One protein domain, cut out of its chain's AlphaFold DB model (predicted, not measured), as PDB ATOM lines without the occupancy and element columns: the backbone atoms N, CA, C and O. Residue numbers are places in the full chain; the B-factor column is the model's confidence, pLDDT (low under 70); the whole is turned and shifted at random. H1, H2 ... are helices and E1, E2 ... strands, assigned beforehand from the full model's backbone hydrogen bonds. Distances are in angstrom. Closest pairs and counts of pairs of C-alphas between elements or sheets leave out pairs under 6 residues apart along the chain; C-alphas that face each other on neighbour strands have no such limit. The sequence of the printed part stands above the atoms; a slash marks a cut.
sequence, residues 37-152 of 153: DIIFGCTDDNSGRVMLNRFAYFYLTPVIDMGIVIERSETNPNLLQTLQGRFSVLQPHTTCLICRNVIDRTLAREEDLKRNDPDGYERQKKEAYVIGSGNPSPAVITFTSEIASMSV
ATOM      1  N   ASP A  37       4.150 -34.521  32.867       97.62
ATOM      2  CA  ASP A  37       4.317 -34.811  34.299       97.62
ATOM      3  C   ASP A  37       5.381 -33.924  34.964       97.62
ATOM      4  O   ASP A  37       5.288 -33.599  36.148       97.62
ATOM      5  N   ILE A  38       6.409 -33.532  34.206       96.50
ATOM      6  CA  ILE A  38       7.530 -32.692  34.649       96.50
ATOM      7  C   ILE A  38       7.877 -31.722  33.524       96.50
ATOM      8  O   ILE A  38       7.844 -32.082  32.346       96.50
ATOM      9  N   ILE A  39       8.244 -30.494  33.886       97.69
ATOM     10  CA  ILE A  39       8.667 -29.469  32.931       97.69
ATOM     11  C   ILE A  39      10.073 -28.991  33.272       97.69
ATOM     12  O   ILE A  39      10.350 -28.606  34.404       97.69
ATOM     13  N   PHE A  40      10.940 -28.930  32.265       97.19
ATOM     14  CA  PHE A  40      12.233 -28.256  32.354       97.19
ATOM     15  C   PHE A  40      12.117 -26.857  31.740       97.19
ATOM     16  O   PHE A  40      11.896 -26.699  30.539       97.19
ATOM     17  N   GLY A  41      12.216 -25.833  32.584       95.56
ATOM     18  CA  GLY A  41      12.161 -24.429  32.192       95.56
ATOM     19  C   GLY A  41      13.539 -23.919  31.795       95.56
ATOM     20  O   GLY A  41      14.301 -23.482  32.652       95.56
ATOM     21  N   CYS A  42      13.838 -23.946  30.497       92.06
ATOM     22  CA  CYS A  42      15.117 -23.497  29.933       92.06
ATOM     23  C   CYS A  42      14.983 -22.182  29.143       92.06
ATOM     24  O   CYS A  42      15.718 -21.963  28.182       92.06
ATOM     25  N   THR A  43      14.002 -21.340  29.486       90.00
ATOM     26  CA  THR A  43      13.769 -20.069  28.785       90.00
ATOM     27  C   THR A  43      14.865 -19.064  29.126       90.00
ATOM     28  O   THR A  43      15.401 -19.058  30.236       90.00
ATOM     29  N   ASP A  44      15.214 -18.195  28.189       85.94
ATOM     30  CA  ASP A  44      16.171 -17.111  28.409       85.94
ATOM     31  C   ASP A  44      15.488 -15.800  28.830       85.94
ATOM     32  O   ASP A  44      16.146 -14.942  29.409       85.94
ATOM     33  N   ASP A  45      14.166 -15.691  28.676       90.00
ATOM     34  CA  ASP A  45      13.380 -14.505  29.019       90.00
ATOM     35  C   ASP A  45      12.717 -14.569  30.412       90.00
ATOM     36  O   ASP A  45      12.493 -15.637  31.001       90.00
ATOM     37  N   ASN A  46      12.404 -13.397  30.968       93.81
ATOM     38  CA  ASN A  46      11.697 -13.241  32.239       93.81
ATOM     39  C   ASN A  46      10.196 -13.536  32.099       93.81
ATOM     40  O   ASN A  46       9.609 -14.128  33.006       93.81
ATOM     41  N   SER A  47       9.566 -13.168  30.980       94.56
ATOM     42  CA  SER A  47       8.143 -13.410  30.714       94.56
ATOM     43  C   SER A  47       7.820 -14.910  30.669       94.56
ATOM     44  O   SER A  47       6.911 -15.381  31.362       94.56
ATOM     45  N   GLY A  48       8.640 -15.702  29.972       94.25
ATOM     46  CA  GLY A  48       8.580 -17.163  29.961       94.25
ATOM     47  C   GLY A  48       8.713 -17.755  31.364       94.25
ATOM     48  O   GLY A  48       7.902 -18.598  31.762       94.25
ATOM     49  N   ARG A  49       9.646 -17.238  32.175       95.62
ATOM     50  CA  ARG A  49       9.776 -17.630  33.588       95.62
ATOM     51  C   ARG A  49       8.560 -17.253  34.425       95.62
ATOM     52  O   ARG A  49       8.170 -18.046  35.276       95.62
ATOM     53  N   VAL A  50       7.920 -16.100  34.204       96.69
ATOM     54  CA  VAL A  50       6.663 -15.736  34.891       96.69
ATOM     55  C   VAL A  50       5.569 -16.749  34.575       96.69
ATOM     56  O   VAL A  50       4.869 -17.200  35.487       96.69
ATOM     57  N   MET A  51       5.426 -17.115  33.301       95.69
ATOM     58  CA  MET A  51       4.429 -18.079  32.846       95.69
ATOM     59  C   MET A  51       4.654 -19.449  33.492       95.69
ATOM     60  O   MET A  51       3.751 -19.958  34.161       95.69
ATOM     61  N   LEU A  52       5.866 -19.998  33.377       97.06
ATOM     62  CA  LEU A  52       6.226 -21.301  33.941       97.06
ATOM     63  C   LEU A  52       6.163 -21.311  35.473       97.06
ATOM     64  O   LEU A  52       5.666 -22.264  36.071       97.06
ATOM     65  N   ASN A  53       6.582 -20.221  36.118       97.19
ATOM     66  CA  ASN A  53       6.456 -20.066  37.560       97.19
ATOM     67  C   ASN A  53       4.993 -20.150  37.989       97.19
ATOM     68  O   ASN A  53       4.677 -20.896  38.904       97.19
ATOM     69  N   ARG A  54       4.084 -19.422  37.330       95.94
ATOM     70  CA  ARG A  54       2.648 -19.522  37.632       95.94
ATOM     71  C   ARG A  54       2.126 -20.928  37.350       95.94
ATOM     72  O   ARG A  54       1.396 -21.462  38.178       95.94
ATOM     73  N   PHE A  55       2.513 -21.525  36.227       96.88
ATOM     74  CA  PHE A  55       2.079 -22.863  35.837       96.88
ATOM     75  C   PHE A  55       2.338 -23.896  36.943       96.88
ATOM     76  O   PHE A  55       1.405 -24.603  37.326       96.88
ATOM     77  N   ALA A  56       3.543 -23.898  37.522       97.62
ATOM     78  CA  ALA A  56       3.940 -24.854  38.556       97.62
ATOM     79  C   ALA A  56       2.987 -24.885  39.763       97.62
ATOM     80  O   ALA A  56       2.613 -25.946  40.256       97.62
ATOM     81  N   TYR A  57       2.555 -23.710  40.232       96.69
ATOM     82  CA  TYR A  57       1.680 -23.605  41.405       96.69
ATOM     83  C   TYR A  57       0.196 -23.751  41.063       96.69
ATOM     84  O   TYR A  57      -0.570 -24.205  41.907       96.69
ATOM     85  N   PHE A  58      -0.226 -23.372  39.853       95.88
ATOM     86  CA  PHE A  58      -1.628 -23.483  39.434       95.88
ATOM     87  C   PHE A  58      -2.021 -24.916  39.073       95.88
ATOM     88  O   PHE A  58      -3.126 -25.338  39.402       95.88
ATOM     89  N   TYR A  59      -1.133 -25.647  38.396       96.12
ATOM     90  CA  TYR A  59      -1.399 -27.009  37.924       96.12
ATOM     91  C   TYR A  59      -0.756 -28.087  38.798       96.12
ATOM     92  O   TYR A  59      -0.982 -29.267  38.563       96.12
ATOM     93  N   LEU A  60       0.009 -27.689  39.824       96.25
ATOM     94  CA  LEU A  60       0.736 -28.592  40.723       96.25
ATOM     95  C   LEU A  60       1.734 -29.509  39.988       96.25
ATOM     96  O   LEU A  60       2.147 -30.533  40.526       96.25
ATOM     97  N   THR A  61       2.141 -29.125  38.778       97.12
ATOM     98  CA  THR A  61       3.156 -29.815  37.980       97.12
ATOM     99  C   THR A  61       4.535 -29.253  38.327       97.12
ATOM    100  O   THR A  61       4.730 -28.038  38.224       97.12
ATOM    101  N   PRO A  62       5.515 -30.082  38.719       97.00
ATOM    102  CA  PRO A  62       6.850 -29.601  39.041       97.00
ATOM    103  C   PRO A  62       7.528 -28.977  37.814       97.00
ATOM    104  O   PRO A  62       7.592 -29.572  36.736       97.00
ATOM    105  N   VAL A  63       8.074 -27.775  38.007       98.12
ATOM    106  CA  VAL A  63       8.903 -27.085  37.009       98.12
ATOM    107  C   VAL A  63      10.325 -26.974  37.539       98.12
ATOM    108  O   VAL A  63      10.562 -26.371  38.583       98.12
ATOM    109  N   ILE A  64      11.284 -27.519  36.802       97.75
ATOM    110  CA  ILE A  64      12.714 -27.365  37.049       97.75
ATOM    111  C   ILE A  64      13.190 -26.182  36.198       97.75
ATOM    112  O   ILE A  64      13.495 -26.344  35.020       97.75
ATOM    113  N   ASP A  65      13.194 -24.975  36.769       96.69
ATOM    114  CA  ASP A  65      13.770 -23.784  36.126       96.69
ATOM    115  C   ASP A  65      15.289 -23.872  36.171       96.69
ATOM    116  O   ASP A  65      15.861 -24.144  37.227       96.69
ATOM    117  N   MET A  66      15.948 -23.600  35.050       94.31
ATOM    118  CA  MET A  66      17.398 -23.523  34.989       94.31
ATOM    119  C   MET A  66      17.875 -22.394  34.085       94.31
ATOM    120  O   MET A  66      17.162 -21.888  33.217       94.31
ATOM    121  N   GLY A  67      19.109 -21.970  34.309       89.50
ATOM    122  CA  GLY A  67      19.731 -20.945  33.495       89.50
ATOM    123  C   GLY A  67      21.176 -20.712  33.879       89.50
ATOM    124  O   GLY A  67      21.631 -21.101  34.957       89.50
ATOM    125  N   ILE A  68      21.880 -20.047  32.975       87.25
ATOM    126  CA  ILE A  68      23.236 -19.566  33.192       87.25
ATOM    127  C   ILE A  68      23.286 -18.063  32.961       87.25
ATOM    128  O   ILE A  68      22.529 -17.521  32.157       87.25
ATOM    129  N   VAL A  69      24.202 -17.410  33.657       85.25
ATOM    130  CA  VAL A  69      24.575 -16.019  33.447       85.25
ATOM    131  C   VAL A  69      26.053 -16.006  33.097       85.25
ATOM    132  O   VAL A  69      26.882 -16.529  33.845       85.25
ATOM    133  N   ILE A  70      26.362 -15.429  31.936       81.88
ATOM    134  CA  ILE A  70      27.730 -15.176  31.491       81.88
ATOM    135  C   ILE A  70      27.864 -13.680  31.236       81.88
ATOM    136  O   ILE A  70      27.246 -13.148  30.312       81.88
ATOM    137  N   GLU A  71      28.698 -13.022  32.035       81.44
ATOM    138  CA  GLU A  71      28.992 -11.595  31.922       81.44
ATOM    139  C   GLU A  71      30.452 -11.407  31.529       81.44
ATOM    140  O   GLU A  71      31.358 -12.042  32.078       81.44
ATOM    141  N   ARG A  72      30.695 -10.524  30.560       80.38
ATOM    142  CA  ARG A  72      32.047 -10.095  30.194       80.38
ATOM    143  C   ARG A  72      32.490  -8.979  31.125       80.38
ATOM    144  O   ARG A  72      31.666  -8.184  31.555       80.38
ATOM    145  N   SER A  73      33.790  -8.901  31.382       82.81
ATOM    146  CA  SER A  73      34.359  -7.802  32.155       82.81
ATOM    147  C   SER A  73      34.154  -6.467  31.450       82.81
ATOM    148  O   SER A  73      34.520  -6.297  30.286       82.81
ATOM    149  N   GLU A  74      33.619  -5.503  32.200       83.12
ATOM    150  CA  GLU A  74      33.469  -4.109  31.771       83.12
ATOM    151  C   GLU A  74      34.821  -3.423  31.515       83.12
ATOM    152  O   GLU A  74      34.906  -2.480  30.730       83.12
ATOM    153  N   THR A  75      35.894  -3.896  32.158       89.38
ATOM    154  CA  THR A  75      37.230  -3.272  32.098       89.38
ATOM    155  C   THR A  75      38.183  -3.963  31.126       89.38
ATOM    156  O   THR A  75      39.125  -3.336  30.642       89.38
ATOM    157  N   ASN A  76      37.958  -5.243  30.820       87.38
ATOM    158  CA  ASN A  76      38.770  -5.993  29.870       87.38
ATOM    159  C   ASN A  76      37.893  -6.954  29.050       87.38
ATOM    160  O   ASN A  76      37.505  -8.003  29.564       87.38
ATOM    161  N   PRO A  77      37.642  -6.674  27.758       78.12
ATOM    162  CA  PRO A  77      36.722  -7.461  26.936       78.12
ATOM    163  C   PRO A  77      37.169  -8.915  26.700       78.12
ATOM    164  O   PRO A  77      36.359  -9.727  26.253       78.12
ATOM    165  N   ASN A  78      38.428  -9.256  27.006       82.56
ATOM    166  CA  ASN A  78      38.958 -10.619  26.909       82.56
ATOM    167  C   ASN A  78      38.748 -11.450  28.185       82.56
ATOM    168  O   ASN A  78      39.130 -12.619  28.214       82.56
ATOM    169  N   LEU A  79      38.180 -10.866  29.243       81.44
ATOM    170  CA  LEU A  79      37.935 -11.542  30.514       81.44
ATOM    171  C   LEU A  79      36.437 -11.696  30.777       81.44
ATOM    172  O   LEU A  79      35.621 -10.857  30.390       81.44
ATOM    173  N   LEU A  80      36.086 -12.772  31.476       80.44
ATOM    174  CA  LEU A  80      34.759 -12.948  32.055       80.44
ATOM    175  C   LEU A  80      34.715 -12.277  33.429       80.44
ATOM    176  O   LEU A  80      35.682 -12.348  34.186       80.44
ATOM    177  N   GLN A  81      33.595 -11.631  33.731       83.62
ATOM    178  CA  GLN A  81      33.284 -11.100  35.055       83.62
ATOM    179  C   GLN A  81      32.535 -12.135  35.886       83.62
ATOM    180  O   GLN A  81      32.933 -12.426  37.012       83.62
ATOM    181  N   THR A  82      31.499 -12.727  35.294       81.06
ATOM    182  CA  THR A  82      30.615 -13.678  35.967       81.06
ATOM    183  C   THR A  82      30.386 -14.886  35.078       81.06
ATOM    184  O   THR A  82      30.141 -14.760  33.877       81.06
ATOM    185  N   LEU A  83      30.437 -16.061  35.697       83.19
ATOM    186  CA  LEU A  83      29.965 -17.312  35.130       83.19
ATOM    187  C   LEU A  83      29.248 -18.077  36.241       83.19
ATOM    188  O   LEU A  83      29.887 -18.650  37.121       83.19
ATOM    189  N   GLN A  84      27.920 -18.049  36.218       86.56
ATOM    190  CA  GLN A  84      27.096 -18.689  37.235       86.56
ATOM    191  C   GLN A  84      25.981 -19.492  36.580       86.56
ATOM    192  O   GLN A  84      25.329 -19.022  35.652       86.56
ATOM    193  N   GLY A  85      25.731 -20.686  37.104       88.44
ATOM    194  CA  GLY A  85      24.545 -21.463  36.783       88.44
ATOM    195  C   GLY A  85      23.596 -21.575  37.968       88.44
ATOM    196  O   GLY A  85      23.997 -21.477  39.129       88.44
ATOM    197  N   ARG A  86      22.318 -21.773  37.664       91.44
ATOM    198  CA  ARG A  86      21.254 -21.982  38.643       91.44
ATOM    199  C   ARG A  86      20.299 -23.037  38.111       91.44
ATOM    200  O   ARG A  86      19.922 -22.993  36.944       91.44
ATOM    201  N   PHE A  87      19.821 -23.892  39.007       94.06
ATOM    202  CA  PHE A  87      18.553 -24.586  38.832       94.06
ATOM    203  C   PHE A  87      17.658 -24.370  40.060       94.06
ATOM    204  O   PHE A  87      18.114 -23.967  41.133       94.06
ATOM    205  N   SER A  88      16.353 -24.534  39.900       95.12
ATOM    206  CA  SER A  88      15.355 -24.308  40.937       95.12
ATOM    207  C   SER A  88      14.122 -25.158  40.672       95.12
ATOM    208  O   SER A  88      13.505 -25.040  39.622       95.12
ATOM    209  N   VAL A  89      13.731 -25.975  41.651       96.31
ATOM    210  CA  VAL A  89      12.489 -26.752  41.583       96.31
ATOM    211  C   VAL A  89      11.327 -25.917  42.124       96.31
ATOM    212  O   VAL A  89      11.316 -25.501  43.291       96.31
ATOM    213  N   LEU A  90      10.349 -25.659  41.261       97.56
ATOM    214  CA  LEU A  90       9.105 -24.962  41.557       97.56
ATOM    215  C   LEU A  90       8.004 -25.994  41.740       97.56
ATOM    216  O   LEU A  90       7.692 -26.755  40.829       97.56
ATOM    217  N   GLN A  91       7.434 -26.010  42.935       96.50
ATOM    218  CA  GLN A  91       6.328 -26.875  43.316       96.50
ATOM    219  C   GLN A  91       5.671 -26.287  44.573       96.50
ATOM    220  O   GLN A  91       6.263 -25.411  45.219       96.50
ATOM    221  N   PRO A  92       4.470 -26.743  44.964       93.75
ATOM    222  CA  PRO A  92       3.873 -26.345  46.232       93.75
ATOM    223  C   PRO A  92       4.870 -26.457  47.395       93.75
ATOM    224  O   PRO A  92       5.677 -27.380  47.456       93.75
ATOM    225  N   HIS A  93       4.813 -25.495  48.316       92.94
ATOM    226  CA  HIS A  93       5.716 -25.373  49.471       92.94
ATOM    227  C   HIS A  93       7.174 -24.981  49.170       92.94
ATOM    228  O   HIS A  93       7.950 -24.839  50.113       92.94
ATOM    229  N   THR A  94       7.558 -24.717  47.914       95.00
ATOM    230  CA  THR A  94       8.851 -24.078  47.601       95.00
ATOM    231  C   THR A  94       8.686 -22.597  47.271       95.00
ATOM    232  O   THR A  94       7.675 -22.169  46.709       95.00
ATOM    233  N   THR A  95       9.691 -21.785  47.606       95.69
ATOM    234  CA  THR A  95       9.718 -20.353  47.268       95.69
ATOM    235  C   THR A  95       9.730 -20.168  45.751       95.69
ATOM    236  O   THR A  95      10.587 -20.746  45.086       95.69
ATOM    237  N   CYS A  96       8.836 -19.346  45.207       96.44
ATOM    238  CA  CYS A  96       8.723 -19.126  43.762       96.44
ATOM    239  C   CYS A  96       9.854 -18.239  43.202       96.44
ATOM    240  O   CYS A  96      10.564 -17.575  43.959       96.44
ATOM    241  N   LEU A  97      10.017 -18.185  41.875       96.88
ATOM    242  CA  LEU A  97      11.077 -17.401  41.221       96.88
ATOM    243  C   LEU A  97      10.950 -15.891  41.462       96.88
ATOM    244  O   LEU A  97      11.961 -15.202  41.583       96.88
ATOM    245  N   ILE A  98       9.720 -15.385  41.584       95.88
ATOM    246  CA  ILE A  98       9.467 -13.973  41.903       95.88
ATOM    247  C   ILE A  98       9.972 -13.660  43.315       95.88
ATOM    248  O   ILE A  98      10.703 -12.697  43.505       95.88
ATOM    249  N   CYS A  99       9.646 -14.503  44.299       95.44
ATOM    250  CA  CYS A  99      10.097 -14.322  45.680       95.44
ATOM    251  C   CYS A  99      11.622 -14.457  45.836       95.44
ATOM    252  O   CYS A  99      12.184 -13.910  46.778       95.44
ATOM    253  N   ARG A 100      12.294 -15.173  44.925       94.31
ATOM    254  CA  ARG A 100      13.762 -15.298  44.882       94.31
ATOM    255  C   ARG A 100      14.454 -14.147  44.145       94.31
ATOM    256  O   ARG A 100      15.675 -14.168  44.053       94.31
ATOM    257  N   ASN A 101      13.705 -13.186  43.594       93.88
ATOM    258  CA  ASN A 101      14.225 -12.147  42.697       93.88
ATOM    259  C   ASN A 101      14.987 -12.717  41.486       93.88
ATOM    260  O   ASN A 101      15.915 -12.100  40.980       93.88
ATOM    261  N   VAL A 102      14.599 -13.911  41.025       93.12
ATOM    262  CA  VAL A 102      15.131 -14.500  39.786       93.12
ATOM    263  C   VAL A 102      14.499 -13.843  38.560       93.12
ATOM    264  O   VAL A 102      15.129 -13.752  37.514       93.12
ATOM    265  N   ILE A 103      13.241 -13.424  38.692       95.00
ATOM    266  CA  ILE A 103      12.484 -12.746  37.644       95.00
ATOM    267  C   ILE A 103      12.528 -11.247  37.902       95.00
ATOM    268  O   ILE A 103      12.036 -10.783  38.937       95.00
ATOM    269  N   ASP A 104      12.999 -10.492  36.916       93.56
ATOM    270  CA  ASP A 104      12.734  -9.062  36.843       93.56
ATOM    271  C   ASP A 104      11.336  -8.844  36.243       93.56
ATOM    272  O   ASP A 104      11.064  -9.139  35.078       93.56
ATOM    273  N   ARG A 105      10.410  -8.345  37.069       92.94
ATOM    274  CA  ARG A 105       9.008  -8.122  36.677       92.94
ATOM    275  C   ARG A 105       8.848  -6.982  35.675       92.94
ATOM    276  O   ARG A 105       7.894  -7.002  34.899       92.94
ATOM    277  N   THR A 106       9.736  -5.995  35.718       91.56
ATOM    278  CA  THR A 106       9.728  -4.879  34.773       91.56
ATOM    279  C   THR A 106      10.147  -5.403  33.410       91.56
ATOM    280  O   THR A 106       9.380  -5.263  32.460       91.56
ATOM    281  N   LEU A 107      11.271  -6.124  33.338       91.06
ATOM    282  CA  LEU A 107      11.720  -6.751  32.093       91.06
ATOM    283  C   LEU A 107      10.704  -7.766  31.563       91.06
ATOM    284  O   LEU A 107      10.408  -7.746  30.375       91.06
ATOM    285  N   ALA A 108      10.078  -8.578  32.423       93.25
ATOM    286  CA  ALA A 108       9.021  -9.502  31.998       93.25
ATOM    287  C   ALA A 108       7.853  -8.779  31.302       93.25
ATOM    288  O   ALA A 108       7.342  -9.253  30.288       93.25
ATOM    289  N   ARG A 109       7.429  -7.622  31.831       92.50
ATOM    290  CA  ARG A 109       6.379  -6.793  31.216       92.50
ATOM    291  C   ARG A 109       6.835  -6.232  29.874       92.50
ATOM    292  O   ARG A 109       6.053  -6.204  28.932       92.50
ATOM    293  N   GLU A 110       8.074  -5.756  29.799       91.69
ATOM    294  CA  GLU A 110       8.655  -5.212  28.571       91.69
ATOM    295  C   GLU A 110       8.773  -6.282  27.478       91.69
ATOM    296  O   GLU A 110       8.402  -6.030  26.336       91.69
ATOM    297  N   GLU A 111       9.235  -7.482  27.830       91.50
ATOM    298  CA  GLU A 111       9.343  -8.640  26.939       91.50
ATOM    299  C   GLU A 111       7.974  -9.105  26.424       91.50
ATOM    300  O   GLU A 111       7.835  -9.404  25.237       91.50
ATOM    301  N   ASP A 112       6.959  -9.145  27.294       91.94
ATOM    302  CA  ASP A 112       5.580  -9.472  26.914       91.94
ATOM    303  C   ASP A 112       4.981  -8.405  25.989       91.94
ATOM    304  O   ASP A 112       4.435  -8.727  24.933       91.94
ATOM    305  N   LEU A 113       5.163  -7.124  26.327       91.44
ATOM    306  CA  LEU A 113       4.700  -6.009  25.505       91.44
ATOM    307  C   LEU A 113       5.368  -6.028  24.129       91.44
ATOM    308  O   LEU A 113       4.683  -5.935  23.120       91.44
ATOM    309  N   LYS A 114       6.689  -6.217  24.068       90.81
ATOM    310  CA  LYS A 114       7.435  -6.308  22.806       90.81
ATOM    311  C   LYS A 114       6.927  -7.437  21.909       90.81
ATOM    312  O   LYS A 114       6.997  -7.319  20.690       90.81
ATOM    313  N   ARG A 115       6.453  -8.533  22.506       88.06
ATOM    314  CA  ARG A 115       5.943  -9.717  21.802       88.06
ATOM    315  C   ARG A 115       4.515  -9.521  21.299       88.06
ATOM    316  O   ARG A 115       4.229  -9.874  20.160       88.06
ATOM    317  N   ASN A 116       3.639  -8.973  22.140       90.81
ATOM    318  CA  ASN A 116       2.196  -8.910  21.889       90.81
ATOM    319  C   ASN A 116       1.725  -7.574  21.287       90.81
ATOM    320  O   ASN A 116       0.711  -7.545  20.595       90.81
ATOM    321  N   ASP A 117       2.447  -6.481  21.537       91.88
ATOM    322  CA  ASP A 117       2.180  -5.131  21.020       91.88
ATOM    323  C   ASP A 117       3.505  -4.386  20.728       91.88
ATOM    324  O   ASP A 117       3.922  -3.499  21.487       91.88
ATOM    325  N   PRO A 118       4.206  -4.743  19.632       90.56
ATOM    326  CA  PRO A 118       5.479  -4.118  19.269       90.56
ATOM    327  C   PRO A 118       5.373  -2.600  19.056       90.56
ATOM    328  O   PRO A 118       6.290  -1.857  19.414       90.56
ATOM    329  N   ASP A 119       4.249  -2.120  18.514       89.62
ATOM    330  CA  ASP A 119       4.013  -0.691  18.281       89.62
ATOM    331  C   ASP A 119       3.857   0.064  19.609       89.62
ATOM    332  O   ASP A 119       4.444   1.136  19.810       89.62
ATOM    333  N   GLY A 120       3.110  -0.510  20.556       85.38
ATOM    334  CA  GLY A 120       2.999   0.002  21.915       85.38
ATOM    335  C   GLY A 120       4.320  -0.039  22.679       85.38
ATOM    336  O   GLY A 120       4.607   0.905  23.421       85.38
ATOM    337  N   TYR A 121       5.141  -1.072  22.470       87.25
ATOM    338  CA  TYR A 121       6.500  -1.150  23.007       87.25
ATOM    339  C   TYR A 121       7.371   0.000  22.496       87.25
ATOM    340  O   TYR A 121       7.976   0.710  23.298       87.25
ATOM    341  N   GLU A 122       7.393   0.255  21.184       84.25
ATOM    342  CA  GLU A 122       8.190   1.348  20.614       84.25
ATOM    343  C   GLU A 122       7.691   2.731  21.052       84.25
ATOM    344  O   GLU A 122       8.499   3.631  21.298       84.25
ATOM    345  N   ARG A 123       6.375   2.912  21.229       84.88
ATOM    346  CA  ARG A 123       5.821   4.131  21.837       84.88
ATOM    347  C   ARG A 123       6.310   4.311  23.277       84.88
ATOM    348  O   ARG A 123       6.861   5.360  23.596       84.88
ATOM    349  N   GLN A 124       6.177   3.288  24.121       82.56
ATOM    350  CA  GLN A 124       6.603   3.359  25.525       82.56
ATOM    351  C   GLN A 124       8.123   3.521  25.673       82.56
ATOM    352  O   GLN A 124       8.581   4.215  26.577       82.56
ATOM    353  N   LYS A 125       8.912   2.950  24.761       79.31
ATOM    354  CA  LYS A 125      10.364   3.142  24.697       79.31
ATOM    355  C   LYS A 125      10.742   4.588  24.374       79.31
ATOM    356  O   LYS A 125      11.626   5.137  25.025       79.31
ATOM    357  N   LYS A 126      10.055   5.234  23.421       75.19
ATOM    358  CA  LYS A 126      10.247   6.670  23.118       75.19
ATOM    359  C   LYS A 126       9.889   7.566  24.302       75.19
ATOM    360  O   LYS A 126      10.507   8.608  24.488       75.19
ATOM    361  N   GLU A 127       8.913   7.146  25.096       74.88
ATOM    362  CA  GLU A 127       8.464   7.833  26.310       74.88
ATOM    363  C   GLU A 127       9.287   7.466  27.565       74.88
ATOM    364  O   GLU A 127       8.970   7.933  28.654       74.88
ATOM    365  N   ALA A 128      10.347   6.655  27.428       70.62
ATOM    366  CA  ALA A 128      11.207   6.165  28.516       70.62
ATOM    367  C   ALA A 128      10.490   5.335  29.609       70.62
ATOM    368  O   ALA A 128      10.991   5.201  30.724       70.62
ATOM    369  N   TYR A 129       9.350   4.717  29.284       49.72
ATOM    370  CA  TYR A 129       8.638   3.750  30.140       49.72
ATOM    371  C   TYR A 129       9.157   2.305  30.013       49.72
ATOM    372  O   TYR A 129       8.620   1.396  30.652       49.72
ATOM    373  N   VAL A 130      10.156   2.092  29.155       62.19
ATOM    374  CA  VAL A 130      10.791   0.804  28.853       62.19
ATOM    375  C   VAL A 130      12.303   1.017  28.846       62.19
ATOM    376  O   VAL A 130      12.784   1.927  28.166       62.19
ATOM    377  N   ILE A 131      13.047   0.188  29.577       65.19
ATOM    378  CA  ILE A 131      14.514   0.259  29.684       65.19
ATOM    379  C   ILE A 131      15.165  -0.357  28.434       65.19
ATOM    380  O   ILE A 131      16.147   0.173  27.910       65.19
ATOM    381  N   GLY A 132      14.561  -1.429  27.907       56.91
ATOM    382  CA  GLY A 132      15.025  -2.158  26.730       56.91
ATOM    383  C   GLY A 132      15.889  -3.375  27.072       56.91
ATOM    384  O   GLY A 132      16.531  -3.446  28.116       56.91
ATOM    385  N   SER A 133      15.910  -4.359  26.169       54.75
ATOM    386  CA  SER A 133      16.670  -5.604  26.342       54.75
ATOM    387  C   SER A 133      18.157  -5.414  26.019       54.75
ATOM    388  O   SER A 133      18.484  -4.956  24.919       54.75
ATOM    389  N   GLY A 134      19.048  -5.818  26.930       60.34
ATOM    390  CA  GLY A 134      20.485  -5.965  26.661       60.34
ATOM    391  C   GLY A 134      20.796  -7.094  25.664       60.34
ATOM    392  O   GLY A 134      19.892  -7.756  25.150       60.34
ATOM    393  N   ASN A 135      22.081  -7.327  25.378       49.59
ATOM    394  CA  ASN A 135      22.487  -8.464  24.544       49.59
ATOM    395  C   ASN A 135      22.248  -9.793  25.284       49.59
ATOM    396  O   ASN A 135      22.579  -9.876  26.468       49.59
ATOM    397  N   PRO A 136      21.739 -10.839  24.605       57.31
ATOM    398  CA  PRO A 136      21.583 -12.154  25.217       57.31
ATOM    399  C   PRO A 136      22.941 -12.694  25.678       57.31
ATOM    400  O   PRO A 136      23.953 -12.541  24.983       57.31
ATOM    401  N   SER A 137      22.968 -13.331  26.853       59.97
ATOM    402  CA  SER A 137      24.169 -14.010  27.340       59.97
ATOM    403  C   SER A 137      24.600 -15.088  26.337       59.97
ATOM    404  O   SER A 137      23.751 -15.809  25.808       59.97
ATOM    405  N   PRO A 138      25.905 -15.224  26.045       63.03
ATOM    406  CA  PRO A 138      26.381 -16.242  25.119       63.03
ATOM    407  C   PRO A 138      26.047 -17.649  25.635       63.03
ATOM    408  O   PRO A 138      26.251 -17.952  26.809       63.03
ATOM    409  N   ALA A 139      25.577 -18.527  24.748       65.88
ATOM    410  CA  ALA A 139      25.354 -19.933  25.065       65.88
ATOM    411  C   ALA A 139      26.656 -20.727  24.870       65.88
ATOM    412  O   ALA A 139      27.229 -20.741  23.780       65.88
ATOM    413  N   VAL A 140      27.120 -21.400  25.924       80.81
ATOM    414  CA  VAL A 140      28.323 -22.244  25.894       80.81
ATOM    415  C   VAL A 140      27.933 -23.652  26.318       80.81
ATOM    416  O   VAL A 140      27.553 -23.869  27.469       80.81
ATOM    417  N   ILE A 141      28.047 -24.604  25.383       83.50
ATOM    418  CA  ILE A 141      27.479 -25.952  25.529       83.50
ATOM    419  C   ILE A 141      27.952 -26.666  26.798       83.50
ATOM    420  O   ILE A 141      27.157 -27.317  27.464       83.50
ATOM    421  N   THR A 142      29.224 -26.502  27.171       85.38
ATOM    422  CA  THR A 142      29.802 -27.132  28.362       85.38
ATOM    423  C   THR A 142      29.060 -26.719  29.632       85.38
ATOM    424  O   THR A 142      28.662 -27.583  30.406       85.38
ATOM    425  N   PHE A 143      28.792 -25.423  29.810       84.94
ATOM    426  CA  PHE A 143      28.130 -24.911  31.014       84.94
ATOM    427  C   PHE A 143      26.632 -25.195  31.015       84.94
ATOM    428  O   PHE A 143      26.073 -25.553  32.049       84.94
ATOM    429  N   THR A 144      25.966 -25.088  29.862       87.12
ATOM    430  CA  THR A 144      24.547 -25.461  29.776       87.12
ATOM    431  C   THR A 144      24.344 -26.948  30.057       87.12
ATOM    432  O   THR A 144      23.395 -27.304  30.747       87.12
ATOM    433  N   SER A 145      25.249 -27.808  29.575       90.44
ATOM    434  CA  SER A 145      25.212 -29.247  29.845       90.44
ATOM    435  C   SER A 145      25.468 -29.556  31.317       90.44
ATOM    436  O   SER A 145      24.755 -30.371  31.888       90.44
ATOM    437  N   GLU A 146      26.428 -28.878  31.952       91.75
ATOM    438  CA  GLU A 146      26.710 -29.043  33.382       91.75
ATOM    439  C   GLU A 146      25.479 -28.729  34.241       91.75
ATOM    440  O   GLU A 146      25.071 -29.551  35.060       91.75
ATOM    441  N   ILE A 147      24.820 -27.590  34.000       91.94
ATOM    442  CA  ILE A 147      23.608 -27.216  34.745       91.94
ATOM    443  C   ILE A 147      22.438 -28.153  34.447       91.94
ATOM    444  O   ILE A 147      21.710 -28.517  35.371       91.94
ATOM    445  N   ALA A 148      22.283 -28.598  33.198       92.06
ATOM    446  CA  ALA A 148      21.280 -29.599  32.853       92.06
ATOM    447  C   ALA A 148      21.513 -30.909  33.625       92.06
ATOM    448  O   ALA A 148      20.579 -31.423  34.236       92.06
ATOM    449  N   SER A 149      22.753 -31.408  33.685       93.94
ATOM    450  CA  SER A 149      23.105 -32.600  34.465       93.94
ATOM    451  C   SER A 149      22.877 -32.407  35.965       93.94
ATOM    452  O   SER A 149      22.305 -33.277  36.610       93.94
ATOM    453  N   MET A 150      23.258 -31.255  36.528       92.88
ATOM    454  CA  MET A 150      23.011 -30.948  37.942       92.88
ATOM    455  C   MET A 150      21.521 -30.908  38.292       92.88
ATOM    456  O   MET A 150      21.160 -31.222  39.419       92.88
ATOM    457  N   SER A 151      20.661 -30.536  37.342       93.31
ATOM    458  CA  SER A 151      19.218 -30.430  37.574       93.31
ATOM    459  C   SER A 151      18.492 -31.777  37.705       93.31
ATOM    460  O   SER A 151      17.340 -31.798  38.138       93.31
ATOM    461  N   VAL A 152      19.153 -32.880  37.333       91.94
ATOM    462  CA  VAL A 152      18.600 -34.248  37.342       91.94
ATOM    463  C   VAL A 152      19.412 -35.239  38.187       91.94
ATOM    464  O   VAL A 152      19.089 -36.426  38.188       91.94
TER     465      VAL A 152
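This is residues 37 to 152 of the 153 residues of the protein "ThiF family adenylyltransferase" of Gemella sp. GL1 (UniProt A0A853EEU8). A long, narrow hairpin of E2 and E3, with short E1 beside one end of E2, makes a sheet with H1 over one face and H4 over the other. H2 packs on residues 46 to 50 of H1, H3 follows farther from the sheet, and a long unnamed stretch, residues 127 to 140, leads back to H4. The printed part has 116 residues, with four named helices and three named strands in the order E1 H1 E2 E3 H2 H3 H4; the sheet E1 E2 E3 and the class are mixed. It is only just compact, close to loose, with a radius of gyration of the C-alphas of 16.0 A, and flat, spanning 42 by 40 by 21 A.

E2, residues 63 to 72, is parallel to E1, residues 39 to 41, at 18 degrees, with N 64 and O 39 within hydrogen-bond range at 2.8 A. E2 and E3, residues 80 to 90, form an antiparallel hairpin at 172 degrees, with N 67 and O 86 at 2.9 A. H1, residues 46 to 59, is on the sheet at a height of 9.1 A and runs along the strands, at 15 degrees to E2 on the local plane; the closest C-alphas of H1 and E2 are those of Ala 56 and Val 63, 5.7 A. E1, H1 and E2 form a strand-helix-strand unit, two parallel neighbour strands with a helix between, its crossover right-handed. H4, residues 141 to 150, is on the opposite face at a height of 8.6 A, over E2 and E3, which gives three layers, helices on both faces of a sheet; its closest C-alphas to E3 are those of Ile 147 and Gly 85, 6.2 A. H2, residues 105 to 116, touches residues 46 to 50 of H1 alone, about perpendicular at 82 degrees, closest at the C-alphas of Ala 108 and Ser 47, 4.2 A. H3, residues 118 to 126, touches residues 110 to 114 of H2 alone at a steep tilt of 47 degrees, opposite ways, closest at the C-alphas of Tyr 121 and Lys 114, 5.2 A. Every O i to N i+4 pair is within hydrogen-bond range in H2, H3 and H4, and 9 of 10 in H1.

E1 begins at C-alpha 39, (8.667, -29.469, 32.931). E2 is 29.5 A long, E3 29.9 A, H1 19.8 A and H2 16.3 A. H4 ends at C-alpha 150, (23.011, -30.948, 37.942).

The two C-alphas farthest apart are those of Tyr 59 and Asn 76, 46.0 A. The printed part has no cut. The links E3 to H2 and H3 to H4 are long. Residues 129 to 139 have pLDDT under 70.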